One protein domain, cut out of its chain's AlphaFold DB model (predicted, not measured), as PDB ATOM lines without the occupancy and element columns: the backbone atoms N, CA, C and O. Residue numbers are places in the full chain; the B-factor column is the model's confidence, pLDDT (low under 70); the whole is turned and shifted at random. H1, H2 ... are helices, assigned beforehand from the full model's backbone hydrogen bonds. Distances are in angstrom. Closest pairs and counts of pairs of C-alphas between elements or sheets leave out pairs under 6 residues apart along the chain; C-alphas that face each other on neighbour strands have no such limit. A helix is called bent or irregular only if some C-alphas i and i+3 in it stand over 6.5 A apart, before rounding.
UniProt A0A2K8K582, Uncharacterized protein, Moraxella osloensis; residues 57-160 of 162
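What this domain is: This is residues 57 to 160 of the 162 residues of an uncharacterized protein of Moraxella osloensis (UniProt A0A2K8K582). Three long helices, H1, H2 and H3, form a flat, open triangular frame: H1 and H2 make a narrow V, and H3 turns off the far end of H2 and comes back to the beginning of H1. Beyond that meeting, residues 150 to 160 stick out as an arm. The printed part has 104 residues with three named helices, H1, H2 and H3 in chain order, and no named strand; the class is all helix. It is extended, with a radius of gyration of the C-alphas of 20.9 A and spans of 70 by 36 by 14 A.

How they stand to each other: H1, residues 59 to 86, was assigned as one helix by its hydrogen bonds but is bent, with C-alphas 69 and 72 6.7 A apart; its arms H1a, residues 59 to 69, and H1b, residues 72 to 86, stand at a steep tilt of 48 degrees. H1b and H2, residues 93 to 127, form a helical hairpin and touch, opposite ways at a shallow tilt of 28 degrees; their closest C-alphas, of Met 84 and Gly 100, are 5.0 A apart. H2 touches H1b with residues 96 to 108 alone, and H1a and H2 are apart. H3, residues 131 to 158, was likewise assigned as one helix but is bent, with C-alphas 138 and 141 7.1 A apart; H3a, residues 131 to 138, and H3b, residues 141 to 158, stand at a steep tilt of 49 degrees. H2 and H3a are only just apart, at 8.2 A. H3b touches H1a with residues 141 to 145 alone, opposite ways at a shallow tilt of 9 degrees; the closest C-alphas, of Ala 62 and Pro 141, are 4.8 A apart. Every O i to N i+4 pair is within hydrogen-bond range in H1a, H3a and H3b, against 9 of 11 in H1b and 28 of 31 in H2.

Where its parts are: H1a begins at C-alpha 59, (-31.434, -24.682, -38.837), and H1b is 20.4 A long. H2 is 48.0 A long and neither bent nor irregular, but only just: C-alphas 113 and 116 are 6.4 A apart. H3b, 25.6 A long, ends at C-alpha 158, (-41.368, -10.589, -25.345).

The domain as a whole: The C-alphas of Pro 91 and Phe 159, the two farthest apart, are 70.2 A apart. The printed part has no cut; the link from H1 to H2 is short and that from H2 to H3 tight. No printed residue is under 70 in pLDDT.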
ATOM      1  N   ALA A  57     -36.619 -25.158 -40.807       88.69
ATOM      2  CA  ALA A  57     -35.878 -23.980 -41.252       88.69
ATOM      3  C   ALA A  57     -35.797 -22.939 -40.115       88.69
ATOM      4  O   ALA A  57     -36.758 -22.813 -39.358       88.69
ATOM      5  N   PRO A  58     -34.689 -22.180 -39.997       88.81
ATOM      6  CA  PRO A  58     -33.524 -22.147 -40.891       88.81
ATOM      7  C   PRO A  58     -32.402 -23.140 -40.527       88.81
ATOM      8  O   PRO A  58     -31.454 -23.295 -41.294       88.81
ATOM      9  N   TYR A  59     -32.501 -23.833 -39.388       90.56
ATOM     10  CA  TYR A  59     -31.434 -24.682 -38.837       90.56
ATOM     11  C   TYR A  59     -30.997 -25.812 -39.776       90.56
ATOM     12  O   TYR A  59     -29.808 -26.129 -39.845       90.56
ATOM     13  N   LYS A  60     -31.933 -26.364 -40.563       93.06
ATOM     14  CA  LYS A  60     -31.624 -27.374 -41.588       93.06
ATOM     15  C   LYS A  60     -30.535 -26.944 -42.569       93.06
ATOM     16  O   LYS A  60     -29.757 -27.784 -42.997       93.06
ATOM     17  N   TYR A  61     -30.448 -25.657 -42.909       92.19
ATOM     18  CA  TYR A  61     -29.476 -25.169 -43.889       92.19
ATOM     19  C   TYR A  61     -28.057 -25.146 -43.320       92.19
ATOM     20  O   TYR A  61     -27.110 -25.502 -44.017       92.19
ATOM     21  N   ALA A  62     -27.911 -24.784 -42.041       92.44
ATOM     22  CA  ALA A  62     -26.624 -24.845 -41.357       92.44
ATOM     23  C   ALA A  62     -26.137 -26.295 -41.228       92.44
ATOM     24  O   ALA A  62     -24.984 -26.589 -41.528       92.44
ATOM     25  N   LEU A  63     -27.025 -27.220 -40.853       93.00
ATOM     26  CA  LEU A  63     -26.681 -28.640 -40.761       93.00
ATOM     27  C   LEU A  63     -26.382 -29.257 -42.134       93.00
ATOM     28  O   LEU A  63     -25.404 -29.989 -42.260       93.00
ATOM     29  N   ALA A  64     -27.151 -28.913 -43.173       91.94
ATOM     30  CA  ALA A  64     -26.894 -29.353 -44.544       91.94
ATOM     31  C   ALA A  64     -25.517 -28.889 -45.038       91.94
ATOM     32  O   ALA A  64     -24.787 -29.666 -45.650       91.94
ATOM     33  N   PHE A  65     -25.120 -27.648 -44.730       92.06
ATOM     34  CA  PHE A  65     -23.776 -27.164 -45.036       92.06
ATOM     35  C   PHE A  65     -22.700 -28.072 -44.423       92.06
ATOM     36  O   PHE A  65     -21.808 -28.520 -45.139       92.06
ATOM     37  N   TYR A  66     -22.801 -28.405 -43.133       89.88
ATOM     38  CA  TYR A  66     -21.827 -29.284 -42.473       89.88
ATOM     39  C   TYR A  66     -21.888 -30.735 -42.966       89.88
ATOM     40  O   TYR A  66     -20.851 -31.393 -43.042       89.88
ATOM     41  N   PHE A  67     -23.063 -31.220 -43.369       91.44
ATOM     42  CA  PHE A  67     -23.209 -32.521 -44.016       91.44
ATOM     43  C   PHE A  67     -22.387 -32.588 -45.312       91.44
ATOM     44  O   PHE A  67     -21.543 -33.468 -45.470       91.44
ATOM     45  N   TYR A  68     -22.551 -31.621 -46.213       89.25
ATOM     46  CA  TYR A  68     -21.807 -31.620 -47.476       89.25
ATOM     47  C   TYR A  68     -20.331 -31.236 -47.316       89.25
ATOM     48  O   TYR A  68     -19.493 -31.730 -48.064       89.25
ATOM     49  N   ALA A  69     -19.994 -30.372 -46.356       85.56
ATOM     50  CA  ALA A  69     -18.626 -29.891 -46.171       85.56
ATOM     51  C   ALA A  69     -17.730 -30.857 -45.378       85.56
ATOM     52  O   ALA A  69     -16.518 -30.852 -45.585       85.56
ATOM     53  N   ILE A  70     -18.297 -31.653 -44.464       84.06
ATOM     54  CA  ILE A  70     -17.543 -32.567 -43.591       84.06
ATOM     55  C   ILE A  70     -17.912 -34.017 -43.884       84.06
ATOM     56  O   ILE A  70     -17.035 -34.824 -44.178       84.06
ATOM     57  N   PHE A  71     -19.199 -34.356 -43.782       85.25
ATOM     58  CA  PHE A  71     -19.621 -35.754 -43.781       85.25
ATOM     59  C   PHE A  71     -19.392 -36.422 -45.136       85.25
ATOM     60  O   PHE A  71     -18.758 -37.470 -45.183       85.25
ATOM     61  N   VAL A  72     -19.831 -35.798 -46.231       86.31
ATOM     62  CA  VAL A  72     -19.668 -36.363 -47.582       86.31
ATOM     63  C   VAL A  72     -18.192 -36.649 -47.918       86.31
ATOM     64  O   VAL A  72     -17.900 -37.783 -48.293       86.31
ATOM     65  N   PRO A  73     -17.236 -35.715 -47.726       81.94
ATOM     66  CA  PRO A  73     -15.816 -36.003 -47.944       81.94
ATOM     67  C   PRO A  73     -15.237 -37.095 -47.039       81.94
ATOM     68  O   PRO A  73     -14.343 -37.819 -47.452       81.94
ATOM     69  N   VAL A  74     -15.695 -37.206 -45.790       83.69
ATOM     70  CA  VAL A  74     -15.218 -38.265 -44.885       83.69
ATOM     71  C   VAL A  74     -15.784 -39.622 -45.302       83.69
ATOM     72  O   VAL A  74     -15.071 -40.623 -45.275       83.69
ATOM     73  N   HIS A  75     -17.050 -39.661 -45.716       85.88
ATOM     74  CA  HIS A  75     -17.715 -40.887 -46.136       85.88
ATOM     75  C   HIS A  75     -17.188 -41.404 -47.478       85.88
ATOM     76  O   HIS A  75     -17.053 -42.611 -47.642       85.88
ATOM     77  N   SER A  76     -16.750 -40.516 -48.377       85.31
ATOM     78  CA  SER A  76     -16.213 -40.920 -49.681       85.31
ATOM     79  C   SER A  76     -14.960 -41.798 -49.584       85.31
ATOM     80  O   SER A  76     -14.681 -42.566 -50.500       85.31
ATOM     81  N   PHE A  77     -14.202 -41.737 -48.483       84.75
ATOM     82  CA  PHE A  77     -13.098 -42.673 -48.240       84.75
ATOM     83  C   PHE A  77     -13.583 -44.107 -48.022       84.75
ATOM     84  O   PHE A  77     -12.938 -45.045 -48.489       84.75
ATOM     85  N   VAL A  78     -14.705 -44.264 -47.318       86.12
ATOM     86  CA  VAL A  78     -15.349 -45.561 -47.093       86.12
ATOM     87  C   VAL A  78     -15.940 -46.067 -48.405       86.12
ATOM     88  O   VAL A  78     -15.671 -47.201 -48.776       86.12
ATOM     89  N   ASP A  79     -16.604 -45.198 -49.172       87.19
ATOM     90  CA  ASP A  79     -17.159 -45.561 -50.482       87.19
ATOM     91  C   ASP A  79     -16.077 -46.074 -51.448       87.19
ATOM     92  O   ASP A  79     -16.280 -47.051 -52.166       87.19
ATOM     93  N   VAL A  80     -14.897 -45.440 -51.460       86.44
ATOM     94  CA  VAL A  80     -13.756 -45.894 -52.273       86.44
ATOM     95  C   VAL A  80     -13.225 -47.242 -51.788       86.44
ATOM     96  O   VAL A  80     -12.856 -48.076 -52.611       86.44
ATOM     97  N   TRP A  81     -13.176 -47.466 -50.474       84.56
ATOM     98  CA  TRP A  81     -12.773 -48.753 -49.912       84.56
ATOM     99  C   TRP A  81     -13.736 -49.872 -50.320       84.56
ATOM    100  O   TRP A  81     -13.291 -50.884 -50.863       84.56
ATOM    101  N   ASP A  82     -15.036 -49.664 -50.120       87.38
ATOM    102  CA  ASP A  82     -16.072 -50.641 -50.451       87.38
ATOM    103  C   ASP A  82     -16.067 -50.941 -51.953       87.38
ATOM    104  O   ASP A  82     -16.015 -52.102 -52.358       87.38
ATOM    105  N   TRP A  83     -15.967 -49.899 -52.787       86.94
ATOM    106  CA  TRP A  83     -15.820 -50.053 -54.232       86.94
ATOM    107  C   TRP A  83     -14.603 -50.917 -54.591       86.94
ATOM    108  O   TRP A  83     -14.728 -51.862 -55.363       86.94
ATOM    109  N   MET A  84     -13.430 -50.660 -54.006       82.94
ATOM    110  CA  MET A  84     -12.221 -51.444 -54.291       82.94
ATOM    111  C   MET A  84     -12.331 -52.914 -53.861       82.94
ATOM    112  O   MET A  84     -11.757 -53.783 -54.520       82.94
ATOM    113  N   MET A  85     -13.053 -53.199 -52.775       82.75
ATOM    114  CA  MET A  85     -13.297 -54.564 -52.306       82.75
ATOM    115  C   MET A  85     -14.295 -55.313 -53.202       82.75
ATOM    116  O   MET A  85     -14.097 -56.501 -53.463       82.75
ATOM    117  N   ASP A  86     -15.299 -54.620 -53.742       86.44
ATOM    118  CA  ASP A  86     -16.371 -55.212 -54.551       86.44
ATOM    119  C   ASP A  86     -15.962 -55.567 -55.988       86.44
ATOM    120  O   ASP A  86     -16.526 -56.488 -56.582       86.44
ATOM    121  N   ILE A  87     -14.958 -54.901 -56.568       82.88
ATOM    122  CA  ILE A  87     -14.558 -55.128 -57.975       82.88
ATOM    123  C   ILE A  87     -13.898 -56.503 -58.186       82.88
ATOM    124  O   ILE A  87     -13.788 -56.953 -59.325       82.88
ATOM    125  N   HIS A  88     -13.464 -57.186 -57.117       80.25
ATOM    126  CA  HIS A  88     -12.808 -58.500 -57.182       80.25
ATOM    127  C   HIS A  88     -11.717 -58.573 -58.269       80.25
ATOM    128  O   HIS A  88     -11.696 -59.485 -59.094       80.25
ATOM    129  N   ILE A  89     -10.798 -57.599 -58.263       80.56
ATOM    130  CA  ILE A  89      -9.737 -57.435 -59.279       80.56
ATOM    131  C   ILE A  89      -8.960 -58.742 -59.513       80.56
ATOM    132  O   ILE A  89      -8.534 -59.039 -60.628       80.56
ATOM    133  N   THR A  90      -8.780 -59.536 -58.458       84.12
ATOM    134  CA  THR A  90      -8.160 -60.860 -58.501       84.12
ATOM    135  C   THR A  90      -9.049 -61.902 -57.809       84.12
ATOM    136  O   THR A  90      -9.862 -61.553 -56.953       84.12
ATOM    137  N   PRO A  91      -8.877 -63.206 -58.095       84.56
ATOM    138  CA  PRO A  91      -9.585 -64.266 -57.373       84.56
ATOM    139  C   PRO A  91      -9.086 -64.466 -55.929       84.56
ATOM    140  O   PRO A  91      -9.633 -65.295 -55.207       84.56
ATOM    141  N   PHE A  92      -8.043 -63.746 -55.493       88.25
ATOM    142  CA  PHE A  92      -7.434 -63.896 -54.171       88.25
ATOM    143  C   PHE A  92      -7.927 -62.793 -53.213       88.25
ATOM    144  O   PHE A  92      -7.526 -61.636 -53.366       88.25
ATOM    145  N   PRO A  93      -8.721 -63.116 -52.170       84.31
ATOM    146  CA  PRO A  93      -9.319 -62.111 -51.282       84.31
ATOM    147  C   PRO A  93      -8.297 -61.216 -50.569       84.31
ATOM    148  O   PRO A  93      -8.461 -60.001 -50.506       84.31
ATOM    149  N   ASN A  94      -7.195 -61.800 -50.089       87.81
ATOM    150  CA  ASN A  94      -6.141 -61.049 -49.399       87.81
ATOM    151  C   ASN A  94      -5.407 -60.077 -50.335       87.81
ATOM    152  O   ASN A  94      -4.989 -59.003 -49.906       87.81
ATOM    153  N   LEU A  95      -5.255 -60.446 -51.612       85.44
ATOM    154  CA  LEU A  95      -4.622 -59.587 -52.610       85.44
ATOM    155  C   LEU A  95      -5.545 -58.422 -52.983       85.44
ATOM    156  O   LEU A  95      -5.070 -57.295 -53.082       85.44
ATOM    157  N   ASN A  96      -6.856 -58.661 -53.094       85.12
ATOM    158  CA  ASN A  96      -7.842 -57.591 -53.271       85.12
ATOM    159  C   ASN A  96      -7.843 -56.625 -52.084       85.12
ATOM    160  O   ASN A  96      -7.821 -55.419 -52.301       85.12
ATOM    161  N   GLY A  97      -7.765 -57.131 -50.849       85.31
ATOM    162  CA  GLY A  97      -7.635 -56.288 -49.656       85.31
ATOM    163  C   GLY A  97      -6.387 -55.400 -49.684       85.31
ATOM    164  O   GLY A  97      -6.463 -54.210 -49.385       85.31
ATOM    165  N   LEU A  98      -5.240 -55.942 -50.108       89.12
ATOM    166  CA  LEU A  98      -4.007 -55.163 -50.257       89.12
ATOM    167  C   LEU A  98      -4.127 -54.099 -51.360       89.12
ATOM    168  O   LEU A  98      -3.715 -52.958 -51.159       89.12
ATOM    169  N   ILE A  99      -4.705 -54.454 -52.509       86.88
ATOM    170  CA  ILE A  99      -4.943 -53.512 -53.613       86.88
ATOM    171  C   ILE A  99      -5.922 -52.415 -53.174       86.88
ATOM    172  O   ILE A  99      -5.685 -51.244 -53.468       86.88
ATOM    173  N   GLY A 100      -6.966 -52.762 -52.418       86.50
ATOM    174  CA  GLY A 100      -7.911 -51.815 -51.831       86.50
ATOM    175  C   GLY A 100      -7.243 -50.840 -50.869       86.50
ATOM    176  O   GLY A 100      -7.449 -49.634 -50.989       86.50
ATOM    177  N   LEU A 101      -6.355 -51.323 -49.993       88.56
ATOM    178  CA  LEU A 101      -5.573 -50.462 -49.097       88.56
ATOM    179  C   LEU A 101      -4.694 -49.483 -49.882       88.56
ATOM    180  O   LEU A 101      -4.653 -48.294 -49.562       88.56
ATOM    181  N   ILE A 102      -4.012 -49.960 -50.927       89.56
ATOM    182  CA  ILE A 102      -3.180 -49.113 -51.791       89.56
ATOM    183  C   ILE A 102      -4.045 -48.082 -52.528       89.56
ATOM    184  O   ILE A 102      -3.680 -46.908 -52.579       89.56
ATOM    185  N   GLY A 103      -5.200 -48.483 -53.061       86.75
ATOM    186  CA  GLY A 103      -6.135 -47.591 -53.748       86.75
ATOM    187  C   GLY A 103      -6.688 -46.504 -52.830       86.75
ATOM    188  O   GLY A 103      -6.652 -45.327 -53.185       86.75
ATOM    189  N   MET A 104      -7.107 -46.868 -51.617       88.50
ATOM    190  CA  MET A 104      -7.569 -45.920 -50.602       88.50
ATOM    191  C   MET A 104      -6.453 -44.956 -50.181       88.50
ATOM    192  O   MET A 104      -6.690 -43.751 -50.063       88.50
ATOM    193  N   ALA A 105      -5.224 -45.449 -50.005       88.00
ATOM    194  CA  ALA A 105      -4.066 -44.616 -49.689       88.00
ATOM    195  C   ALA A 105      -3.742 -43.631 -50.824       88.00
ATOM    196  O   ALA A 105      -3.512 -42.450 -50.562       88.00
ATOM    197  N   LEU A 106      -3.784 -44.081 -52.082       90.44
ATOM    198  CA  LEU A 106      -3.576 -43.234 -53.259       90.44
ATOM    199  C   LEU A 106      -4.679 -42.185 -53.412       90.44
ATOM    200  O   LEU A 106      -4.375 -41.009 -53.609       90.44
ATOM    201  N   TYR A 107      -5.946 -42.580 -53.274       89.06
ATOM    202  CA  TYR A 107      -7.083 -41.661 -53.296       89.06
ATOM    203  C   TYR A 107      -6.960 -40.602 -52.197       89.06
ATOM    204  O   TYR A 107      -7.127 -39.409 -52.461       89.06
ATOM    205  N   SER A 108      -6.591 -41.015 -50.982       86.88
ATOM    206  CA  SER A 108      -6.361 -40.105 -49.859       86.88
ATOM    207  C   SER A 108      -5.209 -39.153 -50.121       86.88
ATOM    208  O   SER A 108      -5.346 -37.953 -49.896       86.88
ATOM    209  N   PHE A 109      -4.101 -39.657 -50.660       89.44
ATOM    210  CA  PHE A 109      -2.957 -38.830 -51.000       89.44
ATOM    211  C   PHE A 109      -3.316 -37.776 -52.058       89.44
ATOM    212  O   PHE A 109      -3.081 -36.584 -51.856       89.44
ATOM    213  N   LEU A 110      -3.944 -38.191 -53.159       89.12
ATOM    214  CA  LEU A 110      -4.358 -37.285 -54.229       89.12
ATOM    215  C   LEU A 110      -5.368 -36.252 -53.727       89.12
ATOM    216  O   LEU A 110      -5.220 -35.061 -53.993       89.12
ATOM    217  N   THR A 111      -6.364 -36.677 -52.958       86.44
ATOM    218  CA  THR A 111      -7.405 -35.774 -52.462       86.44
ATOM    219  C   THR A 111      -6.829 -34.750 -51.484       86.44
ATOM    220  O   THR A 111      -7.014 -33.549 -51.680       86.44
ATOM    221  N   LEU A 112      -6.080 -35.198 -50.470       84.38
ATOM    222  CA  LEU A 112      -5.587 -34.339 -49.389       84.38
ATOM    223  C   LEU A 112      -4.409 -33.448 -49.797       84.38
ATOM    224  O   LEU A 112      -4.326 -32.314 -49.329       84.38
ATOM    225  N   PHE A 113      -3.505 -33.933 -50.652       84.62
ATOM    226  CA  PHE A 113      -2.262 -33.220 -50.977       84.62
ATOM    227  C   PHE A 113      -2.246 -32.591 -52.368       84.62
ATOM    228  O   PHE A 113      -1.442 -31.691 -52.607       84.62
ATOM    229  N   VAL A 114      -3.126 -33.015 -53.279       86.31
ATOM    230  CA  VAL A 114      -3.176 -32.470 -54.643       86.31
ATOM    231  C   VAL A 114      -4.462 -31.684 -54.859       86.31
ATOM    232  O   VAL A 114      -4.404 -30.474 -55.065       86.31
ATOM    233  N   ILE A 115      -5.620 -32.339 -54.767       83.62
ATOM    234  CA  ILE A 115      -6.910 -31.737 -55.120       83.62
ATOM    235  C   ILE A 115      -7.246 -30.602 -54.157       83.62
ATOM    236  O   ILE A 115      -7.378 -29.465 -54.610       83.62
ATOM    237  N   ILE A 116      -7.323 -30.880 -52.848       83.38
ATOM    238  CA  ILE A 116      -7.699 -29.878 -51.843       83.38
ATOM    239  C   ILE A 116      -6.752 -28.672 -51.884       83.38
ATOM    240  O   ILE A 116      -7.249 -27.557 -52.020       83.38
ATOM    241  N   PRO A 117      -5.413 -28.809 -51.833       79.94
ATOM    242  CA  PRO A 117      -4.529 -27.646 -51.819       79.94
ATOM    243  C   PRO A 117      -4.577 -26.835 -53.116       79.94
ATOM    244  O   PRO A 117      -4.479 -25.609 -53.060       79.94
ATOM    245  N   LEU A 118      -4.764 -27.477 -54.276       82.88
ATOM    246  CA  LEU A 118      -4.922 -26.766 -55.547       82.88
ATOM    247  C   LEU A 118      -6.249 -26.009 -55.602       82.88
ATOM    248  O   LEU A 118      -6.254 -24.821 -55.934       82.88
ATOM    249  N   SER A 119      -7.364 -26.653 -55.246       81.50
ATOM    250  CA  SER A 119      -8.686 -26.025 -55.275       81.50
ATOM    251  C   SER A 119      -8.807 -24.927 -54.219       81.50
ATOM    252  O   SER A 119      -9.172 -23.796 -54.546       81.50
ATOM    253  N   LEU A 120      -8.433 -25.209 -52.966       79.56
ATOM    254  CA  LEU A 120      -8.452 -24.223 -51.884       79.56
ATOM    255  C   LEU A 120      -7.439 -23.110 -52.147       79.56
ATOM    256  O   LEU A 120      -7.764 -21.941 -51.976       79.56
ATOM    257  N   GLY A 121      -6.229 -23.443 -52.602       76.81
ATOM    258  CA  GLY A 121      -5.183 -22.468 -52.906       76.81
ATOM    259  C   GLY A 121      -5.573 -21.515 -54.034       76.81
ATOM    260  O   GLY A 121      -5.300 -20.315 -53.949       76.81
ATOM    261  N   TYR A 122      -6.259 -22.016 -55.064       81.50
ATOM    262  CA  TYR A 122      -6.821 -21.187 -56.127       81.50
ATOM    263  C   TYR A 122      -7.889 -20.226 -55.590       81.50
ATOM    264  O   TYR A 122      -7.826 -19.024 -55.856       81.50
ATOM    265  N   ILE A 123      -8.832 -20.735 -54.790       80.81
ATOM    266  CA  ILE A 123      -9.915 -19.946 -54.187       80.81
ATOM    267  C   ILE A 123      -9.350 -18.874 -53.246       80.81
ATOM    268  O   ILE A 123      -9.709 -17.703 -53.361       80.81
ATOM    269  N   LEU A 124      -8.416 -19.248 -52.368       82.50
ATOM    270  CA  LEU A 124      -7.752 -18.353 -51.420       82.50
ATOM    271  C   LEU A 124      -7.050 -17.193 -52.130       82.50
ATOM    272  O   LEU A 124      -7.233 -16.036 -51.750       82.50
ATOM    273  N   LYS A 125      -6.294 -17.484 -53.198       83.56
ATOM    274  CA  LYS A 125      -5.612 -16.458 -54.001       83.56
ATOM    275  C   LYS A 125      -6.597 -15.545 -54.728       83.56
ATOM    276  O   LYS A 125      -6.416 -14.331 -54.711       83.56
ATOM    277  N   LYS A 126      -7.639 -16.105 -55.350       86.12
ATOM    278  CA  LYS A 126      -8.650 -15.336 -56.096       86.12
ATOM    279  C   LYS A 126      -9.473 -14.418 -55.201       86.12
ATOM    280  O   LYS A 126      -9.721 -13.277 -55.574       86.12
ATOM    281  N   LEU A 127      -9.874 -14.907 -54.033       83.81
ATOM    282  CA  LEU A 127     -10.730 -14.175 -53.101       83.81
ATOM    283  C   LEU A 127      -9.937 -13.360 -52.070       83.81
ATOM    284  O   LEU A 127     -10.542 -12.710 -51.222       83.81
ATOM    285  N   LYS A 128      -8.596 -13.383 -52.137       86.06
ATOM    286  CA  LYS A 128      -7.693 -12.753 -51.157       86.06
ATOM    287  C   LYS A 128      -8.061 -13.124 -49.713       86.06
ATOM    288  O   LYS A 128      -7.993 -12.298 -48.805       86.06
ATOM    289  N   LEU A 129      -8.491 -14.368 -49.512       83.19
ATOM    290  CA  LEU A 129      -8.903 -14.865 -48.207       83.19
ATOM    291  C   LEU A 129      -7.679 -15.340 -47.425       83.19
ATOM    292  O   LEU A 129      -6.723 -15.875 -47.983       83.19
ATOM    293  N   THR A 130      -7.723 -15.155 -46.111       86.12
ATOM    294  CA  THR A 130      -6.775 -15.765 -45.178       86.12
ATOM    295  C   THR A 130      -7.366 -17.059 -44.617       86.12
ATOM    296  O   THR A 130      -8.576 -17.287 -44.684       86.12
ATOM    297  N   TRP A 131      -6.526 -17.898 -44.007       78.38
ATOM    298  CA  TRP A 131      -6.987 -19.089 -43.281       78.38
ATOM    299  C   TRP A 131      -8.002 -18.755 -42.177       78.38
ATOM    300  O   TRP A 131      -8.963 -19.494 -41.985       78.38
ATOM    301  N   GLY A 132      -7.838 -17.608 -41.509       83.19
ATOM    302  CA  GLY A 132      -8.805 -17.120 -40.523       83.19
ATOM    303  C   GLY A 132     -10.168 -16.816 -41.145       83.19
ATOM    304  O   GLY A 132     -11.194 -17.209 -40.597       83.19
ATOM    305  N   ASN A 133     -10.190 -16.202 -42.331       83.75
ATOM    306  CA  ASN A 133     -11.440 -15.911 -43.032       83.75
ATOM    307  C   ASN A 133     -12.142 -17.191 -43.502       83.75
ATOM    308  O   ASN A 133     -13.363 -17.261 -43.433       83.75
ATOM    309  N   LEU A 134     -11.392 -18.207 -43.947       81.69
ATOM    310  CA  LEU A 134     -11.965 -19.519 -44.270       81.69
ATOM    311  C   LEU A 134     -12.610 -20.168 -43.049       81.69
ATOM    312  O   LEU A 134     -13.717 -20.686 -43.147       81.69
ATOM    313  N   PHE A 135     -11.934 -20.121 -41.902       82.81
ATOM    314  CA  PHE A 135     -12.476 -20.671 -40.668       82.81
ATOM    315  C   PHE A 135     -13.730 -19.912 -40.219       82.81
ATOM    316  O   PHE A 135     -14.734 -20.525 -39.866       82.81
ATOM    317  N   ALA A 136     -13.719 -18.580 -40.323       85.44
ATOM    318  CA  ALA A 136     -14.889 -17.754 -40.053       85.44
ATOM    319  C   ALA A 136     -16.056 -18.077 -41.004       85.44
ATOM    320  O   ALA A 136     -17.181 -18.246 -40.545       85.44
ATOM    321  N   LEU A 137     -15.793 -18.231 -42.307       86.50
ATOM    322  CA  LEU A 137     -16.783 -18.643 -43.311       86.50
ATOM    323  C   LEU A 137     -17.365 -20.025 -43.004       86.50
ATOM    324  O   LEU A 137     -18.569 -20.225 -43.128       86.50
ATOM    325  N   PHE A 138     -16.524 -20.960 -42.571       88.06
ATOM    326  CA  PHE A 138     -16.943 -22.304 -42.195       88.06
ATOM    327  C   PHE A 138     -17.802 -22.323 -40.920       88.06
ATOM    328  O   PHE A 138     -18.753 -23.096 -40.818       88.06
ATOM    329  N   LEU A 139     -17.511 -21.457 -39.949       89.06
ATOM    330  CA  LEU A 139     -18.300 -21.320 -38.721       89.06
ATOM    331  C   LEU A 139     -19.558 -20.457 -38.887       89.06
ATOM    332  O   LEU A 139     -20.465 -20.542 -38.058       89.06
ATOM    333  N   ALA A 140     -19.633 -19.637 -39.938       90.31
ATOM    334  CA  ALA A 140     -20.707 -18.665 -40.118       90.31
ATOM    335  C   ALA A 140     -22.118 -19.287 -40.104       90.31
ATOM    336  O   ALA A 140     -22.970 -18.745 -39.399       90.31
ATOM    337  N   PRO A 141     -22.403 -20.422 -40.783       90.69
ATOM    338  CA  PRO A 141     -23.739 -21.022 -40.753       90.69
ATOM    339  C   PRO A 141     -24.176 -21.442 -39.345       90.69
ATOM    340  O   PRO A 141     -25.306 -21.164 -38.943       90.69
ATOM    341  N   GLY A 142     -23.278 -22.059 -38.568       88.50
ATOM    342  CA  GLY A 142     -23.544 -22.431 -37.178       88.50
ATOM    343  C   GLY A 142     -23.745 -21.212 -36.277       88.50
ATOM    344  O   GLY A 142     -24.690 -21.169 -35.491       88.50
ATOM    345  N   PHE A 143     -22.912 -20.182 -36.436       91.12
ATOM    346  CA  PHE A 143     -23.056 -18.935 -35.686       91.12
ATOM    347  C   PHE A 143     -24.398 -18.244 -35.970       91.12
ATOM    348  O   PHE A 143     -25.107 -17.875 -35.037       91.12
ATOM    349  N   LEU A 144     -24.790 -18.124 -37.243       92.56
ATOM    350  CA  LEU A 144     -26.073 -17.536 -37.635       92.56
ATOM    351  C   LEU A 144     -27.263 -18.326 -37.081       92.56
ATOM    352  O   LEU A 144     -28.233 -17.721 -36.630       92.56
ATOM    353  N   ALA A 145     -27.182 -19.658 -37.061       90.19
ATOM    354  CA  ALA A 145     -28.201 -20.505 -36.449       90.19
ATOM    355  C   ALA A 145     -28.355 -20.228 -34.943       90.19
ATOM    356  O   ALA A 145     -29.478 -20.109 -34.449       90.19
ATOM    357  N   ILE A 146     -27.243 -20.068 -34.219       91.81
ATOM    358  CA  ILE A 146     -27.251 -19.730 -32.788       91.81
ATOM    359  C   ILE A 146     -27.843 -18.337 -32.561       91.81
ATOM    360  O   ILE A 146     -28.729 -18.178 -31.723       91.81
ATOM    361  N   VAL A 147     -27.402 -17.333 -33.324       93.81
ATOM    362  CA  VAL A 147     -27.936 -15.965 -33.231       93.81
ATOM    363  C   VAL A 147     -29.440 -15.962 -33.487       93.81
ATOM    364  O   VAL A 147     -30.190 -15.371 -32.713       93.81
ATOM    365  N   TRP A 148     -29.893 -16.671 -34.522       92.31
ATOM    366  CA  TRP A 148     -31.313 -16.808 -34.826       92.31
ATOM    367  C   TRP A 148     -32.091 -17.430 -33.666       92.31
ATOM    368  O   TRP A 148     -33.130 -16.903 -33.288       92.31
ATOM    369  N   TYR A 149     -31.585 -18.514 -33.068       92.31
ATOM    370  CA  TYR A 149     -32.215 -19.141 -31.905       92.31
ATOM    371  C   TYR A 149     -32.369 -18.169 -30.733       92.31
ATOM    372  O   TYR A 149     -33.450 -18.079 -30.152       92.31
ATOM    373  N   ILE A 150     -31.317 -17.413 -30.411       94.12
ATOM    374  CA  ILE A 150     -31.345 -16.431 -29.322       94.12
ATOM    375  C   ILE A 150     -32.386 -15.349 -29.619       94.12
ATOM    376  O   ILE A 150     -33.255 -15.095 -28.789       94.12
ATOM    377  N   VAL A 151     -32.343 -14.750 -30.812       93.81
ATOM    378  CA  VAL A 151     -33.279 -13.690 -31.213       93.81
ATOM    379  C   VAL A 151     -34.720 -14.200 -31.211       93.81
ATOM    380  O   VAL A 151     -35.585 -13.565 -30.615       93.81
ATOM    381  N   ALA A 152     -34.984 -15.362 -31.814       91.31
ATOM    382  CA  ALA A 152     -36.316 -15.959 -31.856       91.31
ATOM    383  C   ALA A 152     -36.851 -16.272 -30.450       91.31
ATOM    384  O   ALA A 152     -38.022 -16.024 -30.177       91.31
ATOM    385  N   SER A 153     -35.994 -16.753 -29.546       92.31
ATOM    386  CA  SER A 153     -36.372 -17.037 -28.155       92.31
ATOM    387  C   SER A 153     -36.719 -15.763 -27.388       92.31
ATOM    388  O   SER A 153     -37.728 -15.720 -26.689       92.31
ATOM    389  N   VAL A 154     -35.918 -14.703 -27.545       94.12
ATOM    390  CA  VAL A 154     -36.170 -13.405 -26.900       94.12
ATOM    391  C   VAL A 154     -37.454 -12.774 -27.429       94.12
ATOM    392  O   VAL A 154     -38.278 -12.331 -26.637       94.12
ATOM    393  N   LEU A 155     -37.659 -12.760 -28.748       93.44
ATOM    394  CA  LEU A 155     -38.889 -12.235 -29.347       93.44
ATOM    395  C   LEU A 155     -40.109 -13.062 -28.932       93.44
ATOM    396  O   LEU A 155     -41.137 -12.492 -28.581       93.44
ATOM    397  N   GLY A 156     -39.984 -14.391 -28.921       92.06
ATOM    398  CA  GLY A 156     -41.037 -15.290 -28.458       92.06
ATOM    399  C   GLY A 156     -41.420 -15.032 -27.003       92.06
ATOM    400  O   GLY A 156     -42.601 -15.021 -26.687       92.06
ATOM    401  N   TRP A 157     -40.443 -14.753 -26.138       93.25
ATOM    402  CA  TRP A 157     -40.692 -14.358 -24.751       93.25
ATOM    403  C   TRP A 157     -41.339 -12.968 -24.635       93.25
ATOM    404  O   TRP A 157     -42.307 -12.813 -23.898       93.25
ATOM    405  N   LEU A 158     -40.851 -11.967 -25.382       92.25
ATOM    406  CA  LEU A 158     -41.368 -10.589 -25.345       92.25
ATOM    407  C   LEU A 158     -42.821 -10.474 -25.819       92.25
ATOM    408  O   LEU A 158     -43.571  -9.649 -25.303       92.25
ATOM    409  N   PHE A 159     -43.202 -11.276 -26.812       93.44
ATOM    410  CA  PHE A 159     -44.537 -11.266 -27.409       93.44
ATOM    411  C   PHE A 159     -45.385 -12.473 -26.994       93.44
ATOM    412  O   PHE A 159     -46.430 -12.725 -27.600       93.44
ATOM    413  N   ALA A 160     -44.962 -13.216 -25.967       85.69
ATOM    414  CA  ALA A 160     -45.779 -14.268 -25.383       85.69
ATOM    415  C   ALA A 160     -47.048 -13.637 -24.800       85.69
ATOM    416  O   ALA A 160     -46.998 -12.859 -23.848       85.69
TER     417      ALA A 160